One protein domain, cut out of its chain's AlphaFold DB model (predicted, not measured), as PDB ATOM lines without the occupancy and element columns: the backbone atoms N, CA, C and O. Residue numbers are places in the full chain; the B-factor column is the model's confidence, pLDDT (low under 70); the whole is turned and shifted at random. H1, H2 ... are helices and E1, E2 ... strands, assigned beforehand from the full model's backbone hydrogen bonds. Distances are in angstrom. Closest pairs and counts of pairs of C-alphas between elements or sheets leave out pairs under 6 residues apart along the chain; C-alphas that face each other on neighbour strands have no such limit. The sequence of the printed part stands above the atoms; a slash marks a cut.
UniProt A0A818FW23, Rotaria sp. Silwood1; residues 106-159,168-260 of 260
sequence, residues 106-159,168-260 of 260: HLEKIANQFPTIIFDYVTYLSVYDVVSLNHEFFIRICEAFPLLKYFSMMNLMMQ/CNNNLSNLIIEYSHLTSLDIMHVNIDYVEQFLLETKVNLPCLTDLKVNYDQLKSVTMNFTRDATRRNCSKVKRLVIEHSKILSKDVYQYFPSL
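Overview. This is residues 106 to 159 and 168 to 260 of the 260 residues of a protein of Rotaria sp. Silwood1 (UniProt A0A818FW23). What shape does the chain make? It winds in stacked right-handed turns, like a short solenoid: six parallel strands side by side make one wall, and helices H1, H2, H3 and H4 with the loops between strands make the other side. H5 lies past the E6 end of the stack, and the sheet face opposite H2 and H3 has no named helix on it. What is it built of? The printed part has 147 residues with five named helices and six named strands, in the order E1 E2 H1 E3 E4 H2 E5 H3 H4 E6 H5; the class is mixed, helices and strands, with under half of the residues in named elements. The whole is compact, with a radius of gyration of the C-alphas of 14.8 A and spans of 45 by 32 by 31 A.

Along the chain. Where are the strands? E1 is residues 106 to 110, beginning at C-alpha 106 at (45.712, 100.734, 58.451), and E2 is residues 124 to 129, 16.7 A long. E3 is residues 150 to 155, 16.9 A long, and E4 is residues 184 to 189, 15.0 A long. E5 is residues 211 to 215, 13.6 A long, and E6 is residues 240 to 244, 13.3 A long. Where are the helices? H1 is residues 135 to 144, 14.5 A long; H2 is residues 192 to 199, 10.4 A long. H3 is residues 216 to 222 and H4 is residues 229 to 235. H5 is residues 251 to 256 and ends at C-alpha 256 at (24.456, 78.019, 65.085).

Arrangement. How do the strands pair? The sheet runs E1 E2 E3 E4 E5 E6, all parallel, with E1 and E6 as edge strands; it is twisted, its C-alphas up to 4.4 A off the best plane. Within hydrogen-bond range are, for instance, N 109 and O 126 of E1 and E2, 2.9 A, N 127 and O 152 of E2 and E3, 2.9 A, and N 153 and O 186 of E3 and E4, 2.9 A. So are N 187 and O 213 of E4 and E5, 2.9 A, and N 212 and O 240 of E5 and E6, 2.9 A. Which units have right-handed crossovers? E2, H1, E3; E4, H2, E5; and E5, H3 H4, E6 are strand-helix-strand units, two parallel neighbour strands with one or more helices between. Which helices are on the sheet? H2 is on it at a height of 9.7 A, over E4 and along the strands at 11 degrees on the local plane. H3, on the same face at a height of 10.1 A, stands up from the sheet at 55 degrees, while H1, H4 and H5 are not on it. How do the helices meet? H2 touches H3, about perpendicular at 75 degrees, closest at the C-alphas of Glu 196 and Val 222, 5.7 A, and it touches H4, also at 75 degrees, closest at those of Leu 199 and Thr 231, 5.0 A. H4 and H5 are close but not clearly touching, their closest C-alphas, Arg 232 and Tyr 256, 6.4 A apart. In H1, H2, H3 and H5 every O i to N i+4 pair is within hydrogen-bond range; in H4 1 of 3 is, beside 2 of 4 O i to N i+3 pairs.

Size, cuts and confidence. How far does it reach? The two C-alphas farthest apart are those of Pro 115 and Lys 251, 45.1 A. Where is it cut, and which links are long? Residues 160 to 167 are not printed, and C-alphas 159 and 168 are 19.1 A apart across that cut, in the link from E3 to E4. The links E1 to E2, 13 residues, and H2 to E5, 11 residues, are long. Where is confidence low? The mean pLDDT of the printed part is 90.5, and 12 residues are under 70: 157 to 159, 168 to 173 and 245 to 247.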
ATOM      1  N   HIS A 106      46.956 100.233  57.884       97.00
ATOM      2  CA  HIS A 106      45.712 100.734  58.451       97.00
ATOM      3  C   HIS A 106      45.186 101.901  57.624       97.00
ATOM      4  O   HIS A 106      45.915 102.857  57.348       97.00
ATOM      5  N   LEU A 107      43.900 101.840  57.299       96.62
ATOM      6  CA  LEU A 107      43.136 102.963  56.785       96.62
ATOM      7  C   LEU A 107      41.844 103.054  57.595       96.62
ATOM      8  O   LEU A 107      40.980 102.190  57.527       96.62
ATOM      9  N   GLU A 108      41.729 104.086  58.419       93.94
ATOM     10  CA  GLU A 108      40.593 104.233  59.325       93.94
ATOM     11  C   GLU A 108      39.755 105.446  58.961       93.94
ATOM     12  O   GLU A 108      40.304 106.449  58.510       93.94
ATOM     13  N   LYS A 109      38.470 105.401  59.319       90.06
ATOM     14  CA  LYS A 109      37.563 106.550  59.296       90.06
ATOM     15  C   LYS A 109      37.315 107.144  57.905       90.06
ATOM     16  O   LYS A 109      37.091 108.347  57.788       90.06
ATOM     17  N   ILE A 110      37.324 106.307  56.871       92.81
ATOM     18  CA  ILE A 110      36.898 106.725  55.530       92.81
ATOM     19  C   ILE A 110      35.375 106.602  55.392       92.81
ATOM     20  O   ILE A 110      34.742 105.913  56.188       92.81
ATOM     21  N   ALA A 111      34.780 107.237  54.384       90.38
ATOM     22  CA  ALA A 111      33.364 107.056  54.041       90.38
ATOM     23  C   ALA A 111      33.197 106.364  52.671       90.38
ATOM     24  O   ALA A 111      34.051 105.589  52.241       90.38
ATOM     25  N   ASN A 112      32.109 106.663  51.959       86.31
ATOM     26  CA  ASN A 112      31.743 106.064  50.670       86.31
ATOM     27  C   ASN A 112      32.672 106.429  49.486       86.31
ATOM     28  O   ASN A 112      32.560 105.856  48.398       86.31
ATOM     29  N   GLN A 113      33.584 107.385  49.671       86.69
ATOM     30  CA  GLN A 113      34.501 107.861  48.638       86.69
ATOM     31  C   GLN A 113      35.954 107.600  49.029       86.69
ATOM     32  O   GLN A 113      36.445 108.119  50.029       86.69
ATOM     33  N   PHE A 114      36.647 106.839  48.187       91.69
ATOM     34  CA  PHE A 114      38.089 106.617  48.217       91.69
ATOM     35  C   PHE A 114      38.600 106.441  46.773       91.69
ATOM     36  O   PHE A 114      37.806 106.082  45.893       91.69
ATOM     37  N   PRO A 115      39.882 106.745  46.490       91.88
ATOM     38  CA  PRO A 115      40.434 106.685  45.141       91.88
ATOM     39  C   PRO A 115      40.450 105.257  44.590       91.88
ATOM     40  O   PRO A 115      40.632 104.299  45.337       91.88
ATOM     41  N   THR A 116      40.329 105.133  43.269       91.62
ATOM     42  CA  THR A 116      40.438 103.862  42.536       91.62
ATOM     43  C   THR A 116      41.903 103.430  42.429       91.62
ATOM     44  O   THR A 116      42.524 103.524  41.372       91.62
ATOM     45  N   ILE A 117      42.481 103.023  43.555       93.81
ATOM     46  CA  ILE A 117      43.816 102.428  43.655       93.81
ATOM     47  C   ILE A 117      43.726 101.147  44.480       93.81
ATOM     48  O   ILE A 117      42.799 100.983  45.272       93.81
ATOM     49  N   ILE A 118      44.719 100.276  44.326       96.25
ATOM     50  CA  ILE A 118      44.855  99.082  45.156       96.25
ATOM     51  C   ILE A 118      45.681  99.441  46.394       96.25
ATOM     52  O   ILE A 118      46.750 100.051  46.304       96.25
ATOM     53  N   PHE A 119      45.166  99.087  47.564       97.00
ATOM     54  CA  PHE A 119      45.799  99.280  48.859       97.00
ATOM     55  C   PHE A 119      46.434  97.964  49.323       97.00
ATOM     56  O   PHE A 119      45.990  97.355  50.296       97.00
ATOM     57  N   ASP A 120      47.495  97.537  48.630       95.69
ATOM     58  CA  ASP A 120      48.117  96.207  48.783       95.69
ATOM     59  C   ASP A 120      48.534  95.854  50.217       95.69
ATOM     60  O   ASP A 120      48.560  94.687  50.592       95.69
ATOM     61  N   TYR A 121      48.861  96.854  51.037       96.56
ATOM     62  CA  TYR A 121      49.344  96.642  52.402       96.56
ATOM     63  C   TYR A 121      48.249  96.747  53.465       96.56
ATOM     64  O   TYR A 121      48.491  96.371  54.613       96.56
ATOM     65  N   VAL A 122      47.063  97.263  53.125       98.19
ATOM     66  CA  VAL A 122      46.012  97.525  54.112       98.19
ATOM     67  C   VAL A 122      45.368  96.218  54.552       98.19
ATOM     68  O   VAL A 122      44.681  95.542  53.794       98.19
ATOM     69  N   THR A 123      45.550  95.906  55.831       98.62
ATOM     70  CA  THR A 123      44.929  94.759  56.496       98.62
ATOM     71  C   THR A 123      43.821  95.175  57.457       98.62
ATOM     72  O   THR A 123      43.054  94.322  57.895       98.62
ATOM     73  N   TYR A 124      43.746  96.460  57.812       98.62
ATOM     74  CA  TYR A 124      42.747  97.024  58.714       98.62
ATOM     75  C   TYR A 124      42.023  98.183  58.033       98.62
ATOM     76  O   TYR A 124      42.649  99.194  57.697       98.62
ATOM     77  N   LEU A 125      40.705  98.053  57.894       98.31
ATOM     78  CA  LEU A 125      39.837  99.078  57.334       98.31
ATOM     79  C   LEU A 125      38.720  99.434  58.313       98.31
ATOM     80  O   LEU A 125      38.058  98.553  58.861       98.31
ATOM     81  N   SER A 126      38.485 100.731  58.501       96.50
ATOM     82  CA  SER A 126      37.302 101.227  59.203       96.50
ATOM     83  C   SER A 126      36.557 102.241  58.340       96.50
ATOM     84  O   SER A 126      37.146 103.239  57.913       96.50
ATOM     85  N   VAL A 127      35.274 101.972  58.095       94.94
ATOM     86  CA  VAL A 127      34.374 102.787  57.270       94.94
ATOM     87  C   VAL A 127      33.253 103.369  58.126       94.94
ATOM     88  O   VAL A 127      32.678 102.691  58.977       94.94
ATOM     89  N   TYR A 128      32.913 104.622  57.863       90.62
ATOM     90  CA  TYR A 128      31.717 105.262  58.381       90.62
ATOM     91  C   TYR A 128      30.636 105.346  57.309       90.62
ATOM     92  O   TYR A 128      30.884 105.808  56.192       90.62
ATOM     93  N   ASP A 129      29.425 104.947  57.678       84.56
ATOM     94  CA  ASP A 129      28.240 105.162  56.856       84.56
ATOM     95  C   ASP A 129      27.738 106.602  57.052       84.56
ATOM     96  O   ASP A 129      27.117 106.940  58.062       84.56
ATOM     97  N   VAL A 130      28.102 107.473  56.104       78.62
ATOM     98  CA  VAL A 130      27.583 108.851  55.980       78.62
ATOM     99  C   VAL A 130      26.400 108.899  55.011       78.62
ATOM    100  O   VAL A 130      25.529 109.754  55.130       78.62
ATOM    101  N   VAL A 131      26.383 107.982  54.044       79.56
ATOM    102  CA  VAL A 131      25.365 107.823  53.007       79.56
ATOM    103  C   VAL A 131      25.213 106.326  52.790       79.56
ATOM    104  O   VAL A 131      26.243 105.657  52.666       79.56
ATOM    105  N   SER A 132      23.973 105.840  52.687       82.25
ATOM    106  CA  SER A 132      23.666 104.412  52.595       82.25
ATOM    107  C   SER A 132      24.579 103.696  51.594       82.25
ATOM    108  O   SER A 132      24.686 104.071  50.422       82.25
ATOM    109  N   LEU A 133      25.276 102.672  52.080       86.88
ATOM    110  CA  LEU A 133      26.274 101.918  51.337       86.88
ATOM    111  C   LEU A 133      25.593 100.749  50.628       86.88
ATOM    112  O   LEU A 133      24.991  99.883  51.257       86.88
ATOM    113  N   ASN A 134      25.685 100.714  49.303       88.75
ATOM    114  CA  ASN A 134      25.073  99.658  48.504       88.75
ATOM    115  C   ASN A 134      26.036  98.478  48.269       88.75
ATOM    116  O   ASN A 134      27.207  98.500  48.646       88.75
ATOM    117  N   HIS A 135      25.537  97.440  47.600       89.94
ATOM    118  CA  HIS A 135      26.322  96.254  47.259       89.94
ATOM    119  C   HIS A 135      27.597  96.578  46.453       89.94
ATOM    120  O   HIS A 135      28.666  96.036  46.727       89.94
ATOM    121  N   GLU A 136      27.509  97.513  45.502       90.88
ATOM    122  CA  GLU A 136      28.638  97.946  44.668       90.88
ATOM    123  C   GLU A 136      29.773  98.559  45.496       90.88
ATOM    124  O   GLU A 136      30.950  98.323  45.217       90.88
ATOM    125  N   PHE A 137      29.447  99.293  46.563       93.00
ATOM    126  CA  PHE A 137      30.457  99.781  47.495       93.00
ATOM    127  C   PHE A 137      31.264  98.626  48.106       93.00
ATOM    128  O   PHE A 137      32.489  98.702  48.164       93.00
ATOM    129  N   PHE A 138      30.611  97.530  48.500       94.75
ATOM    130  CA  PHE A 138      31.299  96.360  49.050       94.75
ATOM    131  C   PHE A 138      32.143  95.616  48.014       94.75
ATOM    132  O   PHE A 138      33.199  95.098  48.373       94.75
ATOM    133  N   ILE A 139      31.742  95.606  46.740       94.75
ATOM    134  CA  ILE A 139      32.591  95.098  45.650       94.75
ATOM    135  C   ILE A 139      33.872  95.935  45.573       94.75
ATOM    136  O   ILE A 139      34.974  95.391  45.630       94.75
ATOM    137  N   ARG A 140      33.743  97.268  45.557       95.62
ATOM    138  CA  ARG A 140      34.897  98.179  45.505       95.62
ATOM    139  C   ARG A 140      35.843  98.009  46.691       95.62
ATOM    140  O   ARG A 140      37.048  98.170  46.528       95.62
ATOM    141  N   ILE A 141      35.321  97.711  47.883       97.06
ATOM    142  CA  ILE A 141      36.156  97.417  49.055       97.06
ATOM    143  C   ILE A 141      36.937  96.116  48.827       97.06
ATOM    144  O   ILE A 141      38.147  96.087  49.024       97.06
ATOM    145  N   CYS A 142      36.275  95.054  48.367       96.50
ATOM    146  CA  CYS A 142      36.940  93.787  48.069       96.50
ATOM    147  C   CYS A 142      38.066  93.945  47.032       96.50
ATOM    148  O   CYS A 142      39.151  93.397  47.210       96.50
ATOM    149  N   GLU A 143      37.835  94.729  45.977       96.12
ATOM    150  CA  GLU A 143      38.817  94.978  44.915       96.12
ATOM    151  C   GLU A 143      39.982  95.866  45.376       96.12
ATOM    152  O   GLU A 143      41.138  95.617  45.034       96.12
ATOM    153  N   ALA A 144      39.694  96.912  46.153       97.38
ATOM    154  CA  ALA A 144      40.705  97.871  46.585       97.38
ATOM    155  C   ALA A 144      41.562  97.362  47.753       97.38
ATOM    156  O   ALA A 144      42.684  97.835  47.924       97.38
ATOM    157  N   PHE A 145      41.063  96.415  48.555       97.94
ATOM    158  CA  PHE A 145      41.713  95.934  49.778       97.94
ATOM    159  C   PHE A 145      41.899  94.405  49.755       97.94
ATOM    160  O   PHE A 145      41.302  93.694  50.569       97.94
ATOM    161  N   PRO A 146      42.748  93.868  48.859       97.44
ATOM    162  CA  PRO A 146      42.846  92.426  48.630       97.44
ATOM    163  C   PRO A 146      43.338  91.640  49.854       97.44
ATOM    164  O   PRO A 146      43.003  90.472  49.999       97.44
ATOM    165  N   LEU A 147      44.107  92.260  50.759       98.12
ATOM    166  CA  LEU A 147      44.644  91.619  51.970       98.12
ATOM    167  C   LEU A 147      43.874  91.982  53.252       98.12
ATOM    168  O   LEU A 147      44.413  91.854  54.356       98.12
ATOM    169  N   LEU A 148      42.628  92.447  53.133       98.69
ATOM    170  CA  LEU A 148      41.840  92.918  54.269       98.69
ATOM    171  C   LEU A 148      41.590  91.803  55.297       98.69
ATOM    172  O   LEU A 148      40.952  90.798  54.995       98.69
ATOM    173  N   LYS A 149      42.063  92.002  56.535       98.75
ATOM    174  CA  LYS A 149      41.919  91.049  57.652       98.75
ATOM    175  C   LYS A 149      40.919  91.493  58.705       98.75
ATOM    176  O   LYS A 149      40.268  90.641  59.312       98.75
ATOM    177  N   TYR A 150      40.830  92.797  58.932       98.75
ATOM    178  CA  TYR A 150      39.911  93.421  59.868       98.75
ATOM    179  C   TYR A 150      39.091  94.471  59.138       98.75
ATOM    180  O   TYR A 150      39.657  95.425  58.598       98.75
ATOM    181  N   PHE A 151      37.774  94.319  59.174       98.56
ATOM    182  CA  PHE A 151      36.856  95.308  58.643       98.56
ATOM    183  C   PHE A 151      35.882  95.744  59.727       98.56
ATOM    184  O   PHE A 151      35.192  94.920  60.322       98.56
ATOM    185  N   SER A 152      35.838  97.046  59.985       97.75
ATOM    186  CA  SER A 152      34.862  97.653  60.877       97.75
ATOM    187  C   SER A 152      34.020  98.665  60.131       97.75
ATOM    188  O   SER A 152      34.536  99.478  59.361       97.75
ATOM    189  N   MET A 153      32.728  98.650  60.416       94.75
ATOM    190  CA  MET A 153      31.813  99.669  59.960       94.75
ATOM    191  C   MET A 153      31.020 100.231  61.125       94.75
ATOM    192  O   MET A 153      30.586  99.510  62.021       94.75
ATOM    193  N   MET A 154      30.819 101.538  61.089       90.00
ATOM    194  CA  MET A 154      30.003 102.235  62.062       90.00
ATOM    195  C   MET A 154      29.072 103.192  61.336       90.00
ATOM    196  O   MET A 154      29.500 104.001  60.512       90.00
ATOM    197  N   ASN A 155      27.792 103.102  61.655       84.31
ATOM    198  CA  ASN A 155      26.804 104.050  61.199       84.31
ATOM    199  C   ASN A 155      26.805 105.258  62.133       84.31
ATOM    200  O   ASN A 155      26.662 105.123  63.348       84.31
ATOM    201  N   LEU A 156      27.024 106.440  61.561       70.44
ATOM    202  CA  LEU A 156      26.988 107.696  62.307       70.44
ATOM    203  C   LEU A 156      25.576 108.301  62.346       70.44
ATOM    204  O   LEU A 156      25.364 109.276  63.063       70.44
ATOM    205  N   MET A 157      24.615 107.719  61.617       65.06
ATOM    206  CA  MET A 157      23.235 108.185  61.511       65.06
ATOM    207  C   MET A 157      22.233 107.080  61.881       65.06
ATOM    208  O   MET A 157      22.287 105.975  61.354       65.06
ATOM    209  N   MET A 158      21.214 107.392  62.690       51.88
ATOM    210  CA  MET A 158      19.928 106.691  62.560       51.88
ATOM    211  C   MET A 158      19.277 107.225  61.285       51.88
ATOM    212  O   MET A 158      18.561 108.221  61.325       51.88
ATOM    213  N   GLN A 159      19.599 106.634  60.135       51.19
ATOM    214  CA  GLN A 159      18.938 106.991  58.882       51.19
ATOM    215  C   GLN A 159      17.440 106.694  59.048       51.19
ATOM    216  O   GLN A 159      17.053 105.547  59.277       51.19
ATOM    217  N   CYS A 168      20.682 100.138  42.012       42.75
ATOM    218  CA  CYS A 168      21.774  99.238  41.702       42.75
ATOM    219  C   CYS A 168      21.676  98.885  40.219       42.75
ATOM    220  O   CYS A 168      20.597  98.606  39.695       42.75
ATOM    221  N   ASN A 169      22.816  98.868  39.538       49.25
ATOM    222  CA  ASN A 169      22.898  98.205  38.250       49.25
ATOM    223  C   ASN A 169      22.610  96.714  38.499       49.25
ATOM    224  O   ASN A 169      23.430  96.033  39.118       49.25
ATOM    225  N   ASN A 170      21.457  96.211  38.044       54.12
ATOM    226  CA  ASN A 170      20.972  94.839  38.299       54.12
ATOM    227  C   ASN A 170      21.982  93.730  37.937       54.12
ATOM    228  O   ASN A 170      21.851  92.596  38.386       54.12
ATOM    229  N   ASN A 171      22.996  94.039  37.126       60.59
ATOM    230  CA  ASN A 171      24.034  93.086  36.743       60.59
ATOM    231  C   ASN A 171      25.058  92.823  37.863       60.59
ATOM    232  O   ASN A 171      25.615  91.733  37.915       60.59
ATOM    233  N   LEU A 172      25.308  93.793  38.753       65.69
ATOM    234  CA  LEU A 172      26.296  93.668  39.837       65.69
ATOM    235  C   LEU A 172      25.682  93.157  41.143       65.69
ATOM    236  O   LEU A 172      26.399  92.601  41.964       65.69
ATOM    237  N   SER A 173      24.365  93.294  41.334       65.44
ATOM    238  CA  SER A 173      23.677  92.837  42.553       65.44
ATOM    239  C   SER A 173      23.719  91.321  42.766       65.44
ATOM    240  O   SER A 173      23.406  90.856  43.856       65.44
ATOM    241  N   ASN A 174      24.078  90.560  41.729       74.75
ATOM    242  CA  ASN A 174      24.144  89.100  41.764       74.75
ATOM    243  C   ASN A 174      25.568  88.565  41.984       74.75
ATOM    244  O   ASN A 174      25.752  87.349  42.033       74.75
ATOM    245  N   LEU A 175      26.579  89.435  42.070       87.19
ATOM    246  CA  LEU A 175      27.948  89.002  42.330       87.19
ATOM    247  C   LEU A 175      28.106  88.638  43.806       87.19
ATOM    248  O   LEU A 175      27.790  89.419  44.696       87.19
ATOM    249  N   ILE A 176      28.631  87.444  44.070       93.50
ATOM    250  CA  ILE A 176      29.011  87.048  45.425       93.50
ATOM    251  C   ILE A 176      30.397  87.625  45.694       93.50
ATOM    252  O   ILE A 176      31.350  87.320  44.978       93.50
ATOM    253  N   ILE A 177      30.512  88.453  46.727       96.38
ATOM    254  CA  ILE A 177      31.785  89.067  47.116       96.38
ATOM    255  C   ILE A 177      32.543  88.089  48.004       96.38
ATOM    256  O   ILE A 177      32.007  87.659  49.020       96.38
ATOM    257  N   GLU A 178      33.792  87.764  47.689       97.44
ATOM    258  CA  GLU A 178      34.615  86.930  48.567       97.44
ATOM    259  C   GLU A 178      35.684  87.752  49.281       97.44
ATOM    260  O   GLU A 178      36.627  88.239  48.667       97.44
ATOM    261  N   TYR A 179      35.591  87.826  50.609       97.88
ATOM    262  CA  TYR A 179      36.662  88.383  51.430       97.88
ATOM    263  C   TYR A 179      37.569  87.263  51.948       97.88
ATOM    264  O   TYR A 179      37.479  86.854  53.109       97.88
ATOM    265  N   SER A 180      38.463  86.766  51.090       97.31
ATOM    266  CA  SER A 180      39.269  85.562  51.355       97.31
ATOM    267  C   SER A 180      40.186  85.666  52.581       97.31
ATOM    268  O   SER A 180      40.577  84.648  53.144       97.31
ATOM    269  N   HIS A 181      40.526  86.882  53.022       98.25
ATOM    270  CA  HIS A 181      41.421  87.120  54.160       98.25
ATOM    271  C   HIS A 181      40.733  87.728  55.386       98.25
ATOM    272  O   HIS A 181      41.396  87.903  56.413       98.25
ATOM    273  N   LEU A 182      39.432  88.030  55.317       98.69
ATOM    274  CA  LEU A 182      38.740  88.706  56.408       98.69
ATOM    275  C   LEU A 182      38.554  87.751  57.585       98.69
ATOM    276  O   LEU A 182      37.820  86.767  57.511       98.69
ATOM    277  N   THR A 183      39.234  88.065  58.684       98.62
ATOM    278  CA  THR A 183      39.230  87.265  59.917       98.62
ATOM    279  C   THR A 183      38.358  87.859  61.009       98.62
ATOM    280  O   THR A 183      37.850  87.110  61.846       98.62
ATOM    281  N   SER A 184      38.174  89.181  60.987       98.75
ATOM    282  CA  SER A 184      37.429  89.932  61.990       98.75
ATOM    283  C   SER A 184      36.501  90.939  61.321       98.75
ATOM    284  O   SER A 184      36.962  91.792  60.560       98.75
ATOM    285  N   LEU A 185      35.216  90.866  61.656       98.62
ATOM    286  CA  LEU A 185      34.181  91.774  61.172       98.62
ATOM    287  C   LEU A 185      33.499  92.459  62.357       98.62
ATOM    288  O   LEU A 185      32.948  91.795  63.232       98.62
ATOM    289  N   ASP A 186      33.535  93.787  62.376       98.00
ATOM    290  CA  ASP A 186      32.866  94.608  63.382       98.00
ATOM    291  C   ASP A 186      31.755  95.433  62.731       98.00
ATOM    292  O   ASP A 186      32.007  96.433  62.059       98.00
ATOM    293  N   ILE A 187      30.527  94.967  62.921       96.06
ATOM    294  CA  ILE A 187      29.279  95.535  62.410       96.06
ATOM    295  C   ILE A 187      28.286  95.700  63.568       96.06
ATOM    296  O   ILE A 187      27.099  95.414  63.451       96.06
ATOM    297  N   MET A 188      28.773  96.109  64.742       93.25
ATOM    298  CA  MET A 188      27.928  96.253  65.932       93.25
ATOM    299  C   MET A 188      26.943  97.423  65.826       93.25
ATOM    300  O   MET A 188      25.819  97.331  66.306       93.25
ATOM    301  N   HIS A 189      27.353  98.510  65.174       90.88
ATOM    302  CA  HIS A 189      26.597  99.760  65.119       90.88
ATOM    303  C   HIS A 189      26.217 100.109  63.681       90.88
ATOM    304  O   HIS A 189      26.496 101.211  63.218       90.88
ATOM    305  N   VAL A 190      25.643  99.158  62.941       91.38
ATOM    306  CA  VAL A 190      25.282  99.345  61.528       91.38
ATOM    307  C   VAL A 190      23.786  99.167  61.268       91.38
ATOM    308  O   VAL A 190      23.035  98.764  62.154       91.38
ATOM    309  N   ASN A 191      23.342  99.477  60.045       90.62
ATOM    310  CA  ASN A 191      22.007  99.111  59.573       90.62
ATOM    311  C   ASN A 191      21.905  97.579  59.402       90.62
ATOM    312  O   ASN A 191      22.855  96.934  58.952       90.62
ATOM    313  N   ILE A 192      20.745  97.004  59.738       92.00
ATOM    314  CA  ILE A 192      20.445  95.578  59.564       92.00
ATOM    315  C   ILE A 192      20.696  95.082  58.132       92.00
ATOM    316  O   ILE A 192      21.132  93.945  57.963       92.00
ATOM    317  N   ASP A 193      20.526  95.932  57.117       91.81
ATOM    318  CA  ASP A 193      20.788  95.588  55.716       91.81
ATOM    319  C   ASP A 193      22.253  95.202  55.482       91.81
ATOM    320  O   ASP A 193      22.546  94.302  54.695       91.81
ATOM    321  N   TYR A 194      23.191  95.822  56.208       93.19
ATOM    322  CA  TYR A 194      24.610  95.475  56.117       93.19
ATOM    323  C   TYR A 194      24.919  94.191  56.881       93.19
ATOM    324  O   TYR A 194      25.740  93.392  56.433       93.19
ATOM    325  N   VAL A 195      24.231  93.953  58.003       95.38
ATOM    326  CA  VAL A 195      24.307  92.663  58.700       95.38
ATOM    327  C   VAL A 195      23.845  91.550  57.767       95.38
ATOM    328  O   VAL A 195      24.536  90.545  57.619       95.38
ATOM    329  N   GLU A 196      22.723  91.744  57.074       95.25
ATOM    330  CA  GLU A 196      22.244  90.777  56.093       95.25
ATOM    331  C   GLU A 196      23.220  90.629  54.913       95.25
ATOM    332  O   GLU A 196      23.529  89.506  54.516       95.25
ATOM    333  N   GLN A 197      23.749  91.738  54.386       94.94
ATOM    334  CA  GLN A 197      24.742  91.746  53.310       94.94
ATOM    335  C   GLN A 197      25.963  90.880  53.638       94.94
ATOM    336  O   GLN A 197      26.350  90.074  52.801       94.94
ATOM    337  N   PHE A 198      26.558  91.017  54.828       96.62
ATOM    338  CA  PHE A 198      27.751  90.248  55.202       96.62
ATOM    339  C   PHE A 198      27.452  88.817  55.633       96.62
ATOM    340  O   PHE A 198      28.249  87.921  55.363       96.62
ATOM    341  N   LEU A 199      26.343  88.587  56.339       96.38
ATOM    342  CA  LEU A 199      26.073  87.258  56.876       96.38
ATOM    343  C   LEU A 199      25.477  86.320  55.829       96.38
ATOM    344  O   LEU A 199      25.717  85.122  55.937       96.38
ATOM    345  N   LEU A 200      24.762  86.810  54.809       94.88
ATOM    346  CA  LEU A 200      24.241  85.944  53.748       94.88
ATOM    347  C   LEU A 200      25.327  85.474  52.787       94.88
ATOM    348  O   LEU A 200      25.888  86.266  52.035       94.88
ATOM    349  N   GLU A 201      25.502  84.155  52.696       92.00
ATOM    350  CA  GLU A 201      26.458  83.542  51.766       92.00
ATOM    351  C   GLU A 201      26.162  83.826  50.289       92.00
ATOM    352  O   GLU A 201      27.062  83.835  49.455       92.00
ATOM    353  N   THR A 202      24.895  84.090  49.958       90.69
ATOM    354  CA  THR A 202      24.469  84.436  48.596       90.69
ATOM    355  C   THR A 202      24.855  85.860  48.201       90.69
ATOM    356  O   THR A 202      24.649  86.237  47.053       90.69
ATOM    357  N   LYS A 203      25.353  86.666  49.146       94.44
ATOM    358  CA  LYS A 203      25.798  88.049  48.932       94.44
ATOM    359  C   LYS A 203      27.302  88.184  49.181       94.44
ATOM    360  O   LYS A 203      27.997  88.830  48.398       94.44
ATOM    361  N   VAL A 204      27.804  87.588  50.263       96.12
ATOM    362  CA  VAL A 204      29.216  87.645  50.656       96.12
ATOM    363  C   VAL A 204      29.675  86.282  51.158       96.12
ATOM    364  O   VAL A 204      29.015  85.677  51.991       96.12
ATOM    365  N   ASN A 205      30.838  85.819  50.710       96.81
ATOM    366  CA  ASN A 205      31.533  84.655  51.244       96.81
ATOM    367  C   ASN A 205      32.652  85.104  52.197       96.81
ATOM    368  O   ASN A 205      33.528  85.889  51.819       96.81
ATOM    369  N   LEU A 206      32.631  84.594  53.431       97.38
ATOM    370  CA  LEU A 206      33.571  84.942  54.500       97.38
ATOM    371  C   LEU A 206      34.335  83.699  54.999       97.38
ATOM    372  O   LEU A 206      34.173  83.276  56.148       97.38
ATOM    373  N   PRO A 207      35.194  83.085  54.163       96.56
ATOM    374  CA  PRO A 207      35.760  81.763  54.440       96.56
ATOM    375  C   PRO A 207      36.691  81.723  55.661       96.56
ATOM    376  O   PRO A 207      36.923  80.636  56.204       96.56
ATOM    377  N   CYS A 208      37.219  82.872  56.087       97.56
ATOM    378  CA  CYS A 208      38.179  83.011  57.180       97.56
ATOM    379  C   CYS A 208      37.625  83.736  58.414       97.56
ATOM    380  O   CYS A 208      38.396  83.993  59.342       97.56
ATOM    381  N   LEU A 209      36.323  84.041  58.462       98.44
ATOM    382  CA  LEU A 209      35.745  84.774  59.584       98.44
ATOM    383  C   LEU A 209      35.845  83.960  60.879       98.44
ATOM    384  O   LEU A 209      35.346  82.838  60.971       98.44
ATOM    385  N   THR A 210      36.488  84.546  61.888       98.38
ATOM    386  CA  THR A 210      36.680  83.930  63.211       98.38
ATOM    387  C   THR A 210      36.256  84.840  64.360       98.38
ATOM    388  O   THR A 210      35.925  84.331  65.430       98.38
ATOM    389  N   ASP A 211      36.220  86.155  64.146       98.62
ATOM    390  CA  ASP A 211      35.772  87.156  65.114       98.62
ATOM    391  C   ASP A 211      34.630  87.973  64.501       98.62
ATOM    392  O   ASP A 211      34.788  88.580  63.437       98.62
ATOM    393  N   LEU A 212      33.468  87.953  65.148       98.12
ATOM    394  CA  LEU A 212      32.292  88.701  64.730       98.12
ATOM    395  C   LEU A 212      31.816  89.576  65.884       98.12
ATOM    396  O   LEU A 212      31.487  89.072  66.961       98.12
ATOM    397  N   LYS A 213      31.703  90.879  65.633       97.50
ATOM    398  CA  LYS A 213      30.994  91.806  66.514       97.50
ATOM    399  C   LYS A 213      29.749  92.323  65.820       97.50
ATOM    400  O   LYS A 213      29.834  92.864  64.721       97.50
ATOM    401  N   VAL A 214      28.596  92.136  66.447       95.69
ATOM    402  CA  VAL A 214      27.294  92.433  65.842       95.69
ATOM    403  C   VAL A 214      26.261  92.707  66.931       95.69
ATOM    404  O   VAL A 214      26.365  92.189  68.042       95.69
ATOM    405  N   ASN A 215      25.254  93.524  66.641       93.81
ATOM    406  CA  ASN A 215      24.130  93.708  67.551       93.81
ATOM    407  C   ASN A 215      23.294  92.413  67.655       93.81
ATOM    408  O   ASN A 215      22.990  91.782  66.639       93.81
ATOM    409  N   TYR A 216      22.909  92.012  68.873       92.88
ATOM    410  CA  TYR A 216      22.205  90.743  69.098       92.88
ATOM    411  C   TYR A 216      20.843  90.676  68.398       92.88
ATOM    412  O   TYR A 216      20.527  89.661  67.776       92.88
ATOM    413  N   ASP A 217      20.049  91.744  68.462       92.19
ATOM    414  CA  ASP A 217      18.700  91.757  67.890       92.19
ATOM    415  C   ASP A 217      18.748  91.717  66.360       92.19
ATOM    416  O   ASP A 217      17.986  90.983  65.727       92.19
ATOM    417  N   GLN A 218      19.706  92.430  65.760       94.00
ATOM    418  CA  GLN A 218      19.955  92.367  64.318       94.00
ATOM    419  C   GLN A 218      20.427  90.975  63.888       94.00
ATOM    420  O   GLN A 218      19.904  90.425  62.919       94.00
ATOM    421  N   LEU A 219      21.363  90.371  64.631       95.06
ATOM    422  CA  LEU A 219      21.837  89.012  64.365       95.06
ATOM    423  C   LEU A 219      20.688  88.000  64.445       95.06
ATOM    424  O   LEU A 219      20.522  87.171  63.549       95.06
ATOM    425  N   LYS A 220      19.867  88.080  65.496       94.06
ATOM    426  CA  LYS A 220      18.694  87.222  65.686       94.06
ATOM    427  C   LYS A 220      17.689  87.390  64.543       94.06
ATOM    428  O   LYS A 220      17.172  86.392  64.051       94.06
ATOM    429  N   SER A 221      17.447  88.619  64.092       94.94
ATOM    430  CA  SER A 221      16.555  88.908  62.964       94.94
ATOM    431  C   SER A 221      17.077  88.310  61.648       94.94
ATOM    432  O   SER A 221      16.398  87.496  61.022       94.94
ATOM    433  N   VAL A 222      18.325  88.615  61.274       96.00
ATOM    434  CA  VAL A 222      18.947  88.173  60.011       96.00
ATOM    435  C   VAL A 222      19.074  86.650  59.922       96.00
ATOM    436  O   VAL A 222      18.870  86.069  58.852       96.00
ATOM    437  N   THR A 223      19.360  85.996  61.049       95.56
ATOM    438  CA  THR A 223      19.457  84.529  61.148       95.56
ATOM    439  C   THR A 223      18.104  83.834  61.330       95.56
ATOM    440  O   THR A 223      18.071  82.608  61.447       95.56
ATOM    441  N   MET A 224      16.990  84.577  61.367       94.75
ATOM    442  CA  MET A 224      15.647  84.061  61.667       94.75
ATOM    443  C   MET A 224      15.618  83.228  62.956       94.75
ATOM    444  O   MET A 224      15.252  82.054  62.952       94.75
ATOM    445  N   ASN A 225      16.041  83.824  64.069       93.81
ATOM    446  CA  ASN A 225      16.226  83.141  65.350       93.81
ATOM    447  C   ASN A 225      17.187  81.947  65.248       93.81
ATOM    448  O   ASN A 225      16.902  80.885  65.793       93.81
ATOM    449  N   PHE A 226      18.314  82.118  64.552       94.44
ATOM    450  CA  PHE A 226      19.337  81.077  64.394       94.44
ATOM    451  C   PHE A 226      18.848  79.811  63.664       94.44
ATOM    452  O   PHE A 226      19.314  78.709  63.937       94.44
ATOM    453  N   THR A 227      17.926  79.957  62.705       93.75
ATOM    454  CA  THR A 227      17.411  78.840  61.883       93.75
ATOM    455  C   THR A 227      17.738  78.965  60.392       93.75
ATOM    456  O   THR A 227      17.612  77.995  59.649       93.75
ATOM    457  N   ARG A 228      18.186  80.138  59.925       94.56
ATOM    458  CA  ARG A 228      18.487  80.390  58.508       94.56
ATOM    459  C   ARG A 228      19.835  79.780  58.116       94.56
ATOM    460  O   ARG A 228      20.880  80.308  58.488       94.56
ATOM    461  N   ASP A 229      19.843  78.715  57.320       92.38
ATOM    462  CA  ASP A 229      21.092  78.042  56.916       92.38
ATOM    463  C   ASP A 229      22.008  78.906  56.033       92.38
ATOM    464  O   ASP A 229      23.230  78.844  56.167       92.38
ATOM    465  N   ALA A 230      21.438  79.773  55.188       92.62
ATOM    466  CA  ALA A 230      22.203  80.643  54.286       92.62
ATOM    467  C   ALA A 230      23.152  81.608  55.022       92.62
ATOM    468  O   ALA A 230      24.176  82.006  54.476       92.62
ATOM    469  N   THR A 231      22.834  81.986  56.264       95.19
ATOM    470  CA  THR A 231      23.724  82.809  57.099       95.19
ATOM    471  C   THR A 231      24.672  81.971  57.958       95.19
ATOM    472  O   THR A 231      25.683  82.462  58.458       95.19
ATOM    473  N   ARG A 232      24.394  80.670  58.109       94.00
ATOM    474  CA  ARG A 232      25.127  79.782  59.013       94.00
ATOM    475  C   ARG A 232      26.526  79.480  58.499       94.00
ATOM    476  O   ARG A 232      27.444  79.354  59.303       94.00
ATOM    477  N   ARG A 233      26.725  79.380  57.179       91.38
ATOM    478  CA  ARG A 233      28.042  79.034  56.613       91.38
ATOM    479  C   ARG A 233      29.107  80.078  56.937       91.38
ATOM    480  O   ARG A 233      30.152  79.695  57.462       91.38
ATOM    481  N   ASN A 234      28.806  81.365  56.757       95.19
ATOM    482  CA  ASN A 234      29.699  82.463  57.149       95.19
ATOM    483  C   ASN A 234      29.944  82.518  58.668       95.19
ATOM    484  O   ASN A 234      31.029  82.883  59.109       95.19
ATOM    485  N   CYS A 235      28.963  82.107  59.473       95.69
ATOM    486  CA  CYS A 235      29.059  82.097  60.934       95.69
ATOM    487  C   CYS A 235      29.745  80.847  61.518       95.69
ATOM    488  O   CYS A 235      30.227  80.880  62.647       95.69
ATOM    489  N   SER A 236      29.813  79.741  60.774       94.31
ATOM    490  CA  SER A 236      30.190  78.419  61.302       94.31
ATOM    491  C   SER A 236      31.598  78.342  61.910       94.31
ATOM    492  O   SER A 236      31.843  77.544  62.820       94.31
ATOM    493  N   LYS A 237      32.521  79.183  61.427       95.81
ATOM    494  CA  LYS A 237      33.927  79.246  61.858       95.81
ATOM    495  C   LYS A 237      34.204  80.334  62.902       95.81
ATOM    496  O   LYS A 237      35.347  80.466  63.340       95.81
ATOM    497  N   VAL A 238      33.188  81.101  63.304       97.81
ATOM    498  CA  VAL A 238      33.326  82.156  64.315       97.81
ATOM    499  C   VAL A 238      33.656  81.523  65.665       97.81
ATOM    500  O   VAL A 238      32.883  80.732  66.195       97.81
ATOM    501  N   LYS A 239      34.815  81.895  66.208       97.44
ATOM    502  CA  LYS A 239      35.346  81.466  67.511       97.44
ATOM    503  C   LYS A 239      35.154  82.515  68.595       97.44
ATOM    504  O   LYS A 239      35.288  82.233  69.778       97.44
ATOM    505  N   ARG A 240      34.898  83.758  68.191       96.69
ATOM    506  CA  ARG A 240      34.640  84.871  69.092       96.69
ATOM    507  C   ARG A 240      33.452  85.662  68.574       96.69
ATOM    508  O   ARG A 240      33.529  86.275  67.516       96.69
ATOM    509  N   LEU A 241      32.375  85.651  69.348       95.69
ATOM    510  CA  LEU A 241      31.170  86.426  69.092       95.69
ATOM    511  C   LEU A 241      31.044  87.496  70.175       95.69
ATOM    512  O   LEU A 241      30.918  87.182  71.359       95.69
ATOM    513  N   VAL A 242      31.092  88.763  69.773       94.69
ATOM    514  CA  VAL A 242      30.851  89.906  70.657       94.69
ATOM    515  C   VAL A 242      29.498  90.504  70.307       94.69
ATOM    516  O   VAL A 242      29.291  91.002  69.204       94.69
ATOM    517  N   ILE A 243      28.583  90.473  71.266       91.81
ATOM    518  CA  ILE A 243      27.232  91.007  71.118       91.81
ATOM    519  C   ILE A 243      26.953  92.018  72.217       91.81
ATOM    520  O   ILE A 243      27.324  91.824  73.376       91.81
ATOM    521  N   GLU A 244      26.295  93.106  71.844       79.38
ATOM    522  CA  GLU A 244      25.836  94.111  72.794       79.38
ATOM    523  C   GLU A 244      24.557  93.628  73.504       79.38
ATOM    524  O   GLU A 244      23.748  92.900  72.931       79.38
ATOM    525  N   HIS A 245      24.371  94.029  74.764       67.94
ATOM    526  CA  HIS A 245      23.125  93.878  75.536       67.94
ATOM    527  C   HIS A 245      22.620  92.460  75.879       67.94
ATOM    528  O   HIS A 245      21.606  92.345  76.567       67.94
ATOM    529  N   SER A 246      23.330  91.381  75.538       65.56
ATOM    530  CA  SER A 246      22.961  90.023  75.969       65.56
ATOM    531  C   SER A 246      23.877  89.526  77.096       65.56
ATOM    532  O   SER A 246      25.086  89.397  76.910       65.56
ATOM    533  N   LYS A 247      23.303  89.211  78.265       62.38
ATOM    534  CA  LYS A 247      24.032  88.558  79.373       62.38
ATOM    535  C   LYS A 247      24.011  87.026  79.292       62.38
ATOM    536  O   LYS A 247      24.800  86.389  79.983       62.38
ATOM    537  N   ILE A 248      23.111  86.434  78.497       71.44
ATOM    538  CA  ILE A 248      22.920  84.979  78.400       71.44
ATOM    539  C   ILE A 248      22.579  84.604  76.954       71.44
ATOM    540  O   ILE A 248      21.558  85.038  76.423       71.44
ATOM    541  N   LEU A 249      23.420  83.772  76.339       79.75
ATOM    542  CA  LEU A 249      23.191  83.185  75.017       79.75
ATOM    543  C   LEU A 249      22.224  81.994  75.109       79.75
ATOM    544  O   LEU A 249      22.364  81.157  76.003       79.75
ATOM    545  N   SER A 250      21.260  81.891  74.184       83.88
ATOM    546  CA  SER A 250      20.399  80.702  74.091       83.88
ATOM    547  C   SER A 250      21.187  79.490  73.576       83.88
ATOM    548  O   SER A 250      22.245  79.630  72.960       83.88
ATOM    549  N   LYS A 251      20.668  78.274  73.801       86.06
ATOM    550  CA  LYS A 251      21.277  77.041  73.263       86.06
ATOM    551  C   LYS A 251      21.359  77.048  71.734       86.06
ATOM    552  O   LYS A 251      22.314  76.507  71.184       86.06
ATOM    553  N   ASP A 252      20.400  77.691  71.074       88.19
ATOM    554  CA  ASP A 252      20.341  77.785  69.613       88.19
ATOM    555  C   ASP A 252      21.551  78.543  69.055       88.19
ATOM    556  O   ASP A 252      22.085  78.167  68.016       88.19
ATOM    557  N   VAL A 253      22.062  79.539  69.791       90.19
ATOM    558  CA  VAL A 253      23.278  80.272  69.405       90.19
ATOM    559  C   VAL A 253      24.472  79.326  69.320       90.19
ATOM    560  O   VAL A 253      25.177  79.326  68.317       90.19
ATOM    561  N   TYR A 254      24.679  78.466  70.317       89.69
ATOM    562  CA  TYR A 254      25.798  77.517  70.302       89.69
ATOM    563  C   TYR A 254      25.675  76.467  69.186       89.69
ATOM    564  O   TYR A 254      26.679  76.036  68.629       89.69
ATOM    565  N   GLN A 255      24.455  76.075  68.804       89.75
ATOM    566  CA  GLN A 255      24.246  75.186  67.650       89.75
ATOM    567  C   GLN A 255      24.539  75.885  66.313       89.75
ATOM    568  O   GLN A 255      24.997  75.259  65.346       89.75
ATOM    569  N   TYR A 256      24.258  77.184  66.260       93.75
ATOM    570  CA  TYR A 256      24.456  78.019  65.085       93.75
ATOM    571  C   TYR A 256      25.918  78.412  64.871       93.75
ATOM    572  O   TYR A 256      26.391  78.460  63.735       93.75
ATOM    573  N   PHE A 257      26.640  78.619  65.971       94.62
ATOM    574  CA  PHE A 257      28.056  78.951  66.028       94.62
ATOM    575  C   PHE A 257      28.841  77.815  66.709       94.62
ATOM    576  O   PHE A 257      29.273  77.956  67.851       94.62
ATOM    577  N   PRO A 258      29.049  76.679  66.022       93.31
ATOM    578  CA  PRO A 258      29.622  75.474  66.626       93.31
ATOM    579  C   PRO A 258      31.091  75.612  67.065       93.31
ATOM    580  O   PRO A 258      31.628  74.683  67.659       93.31
ATOM    581  N   SER A 259      31.749  76.729  66.734       94.12
ATOM    582  CA  SER A 259      33.151  77.002  67.072       94.12
ATOM    583  C   SER A 259      33.334  77.970  68.257       94.12
ATOM    584  O   SER A 259      34.489  78.267  68.576       94.12
ATOM    585  N   LEU A 260      32.245  78.478  68.862       90.00
ATOM    586  CA  LEU A 260      32.261  79.300  70.090       90.00
ATOM    587  C   LEU A 260      32.545  78.456  71.334       90.00
ATOM    588  O   LEU A 260      33.320  78.942  72.184       90.00
TER     589      LEU A 260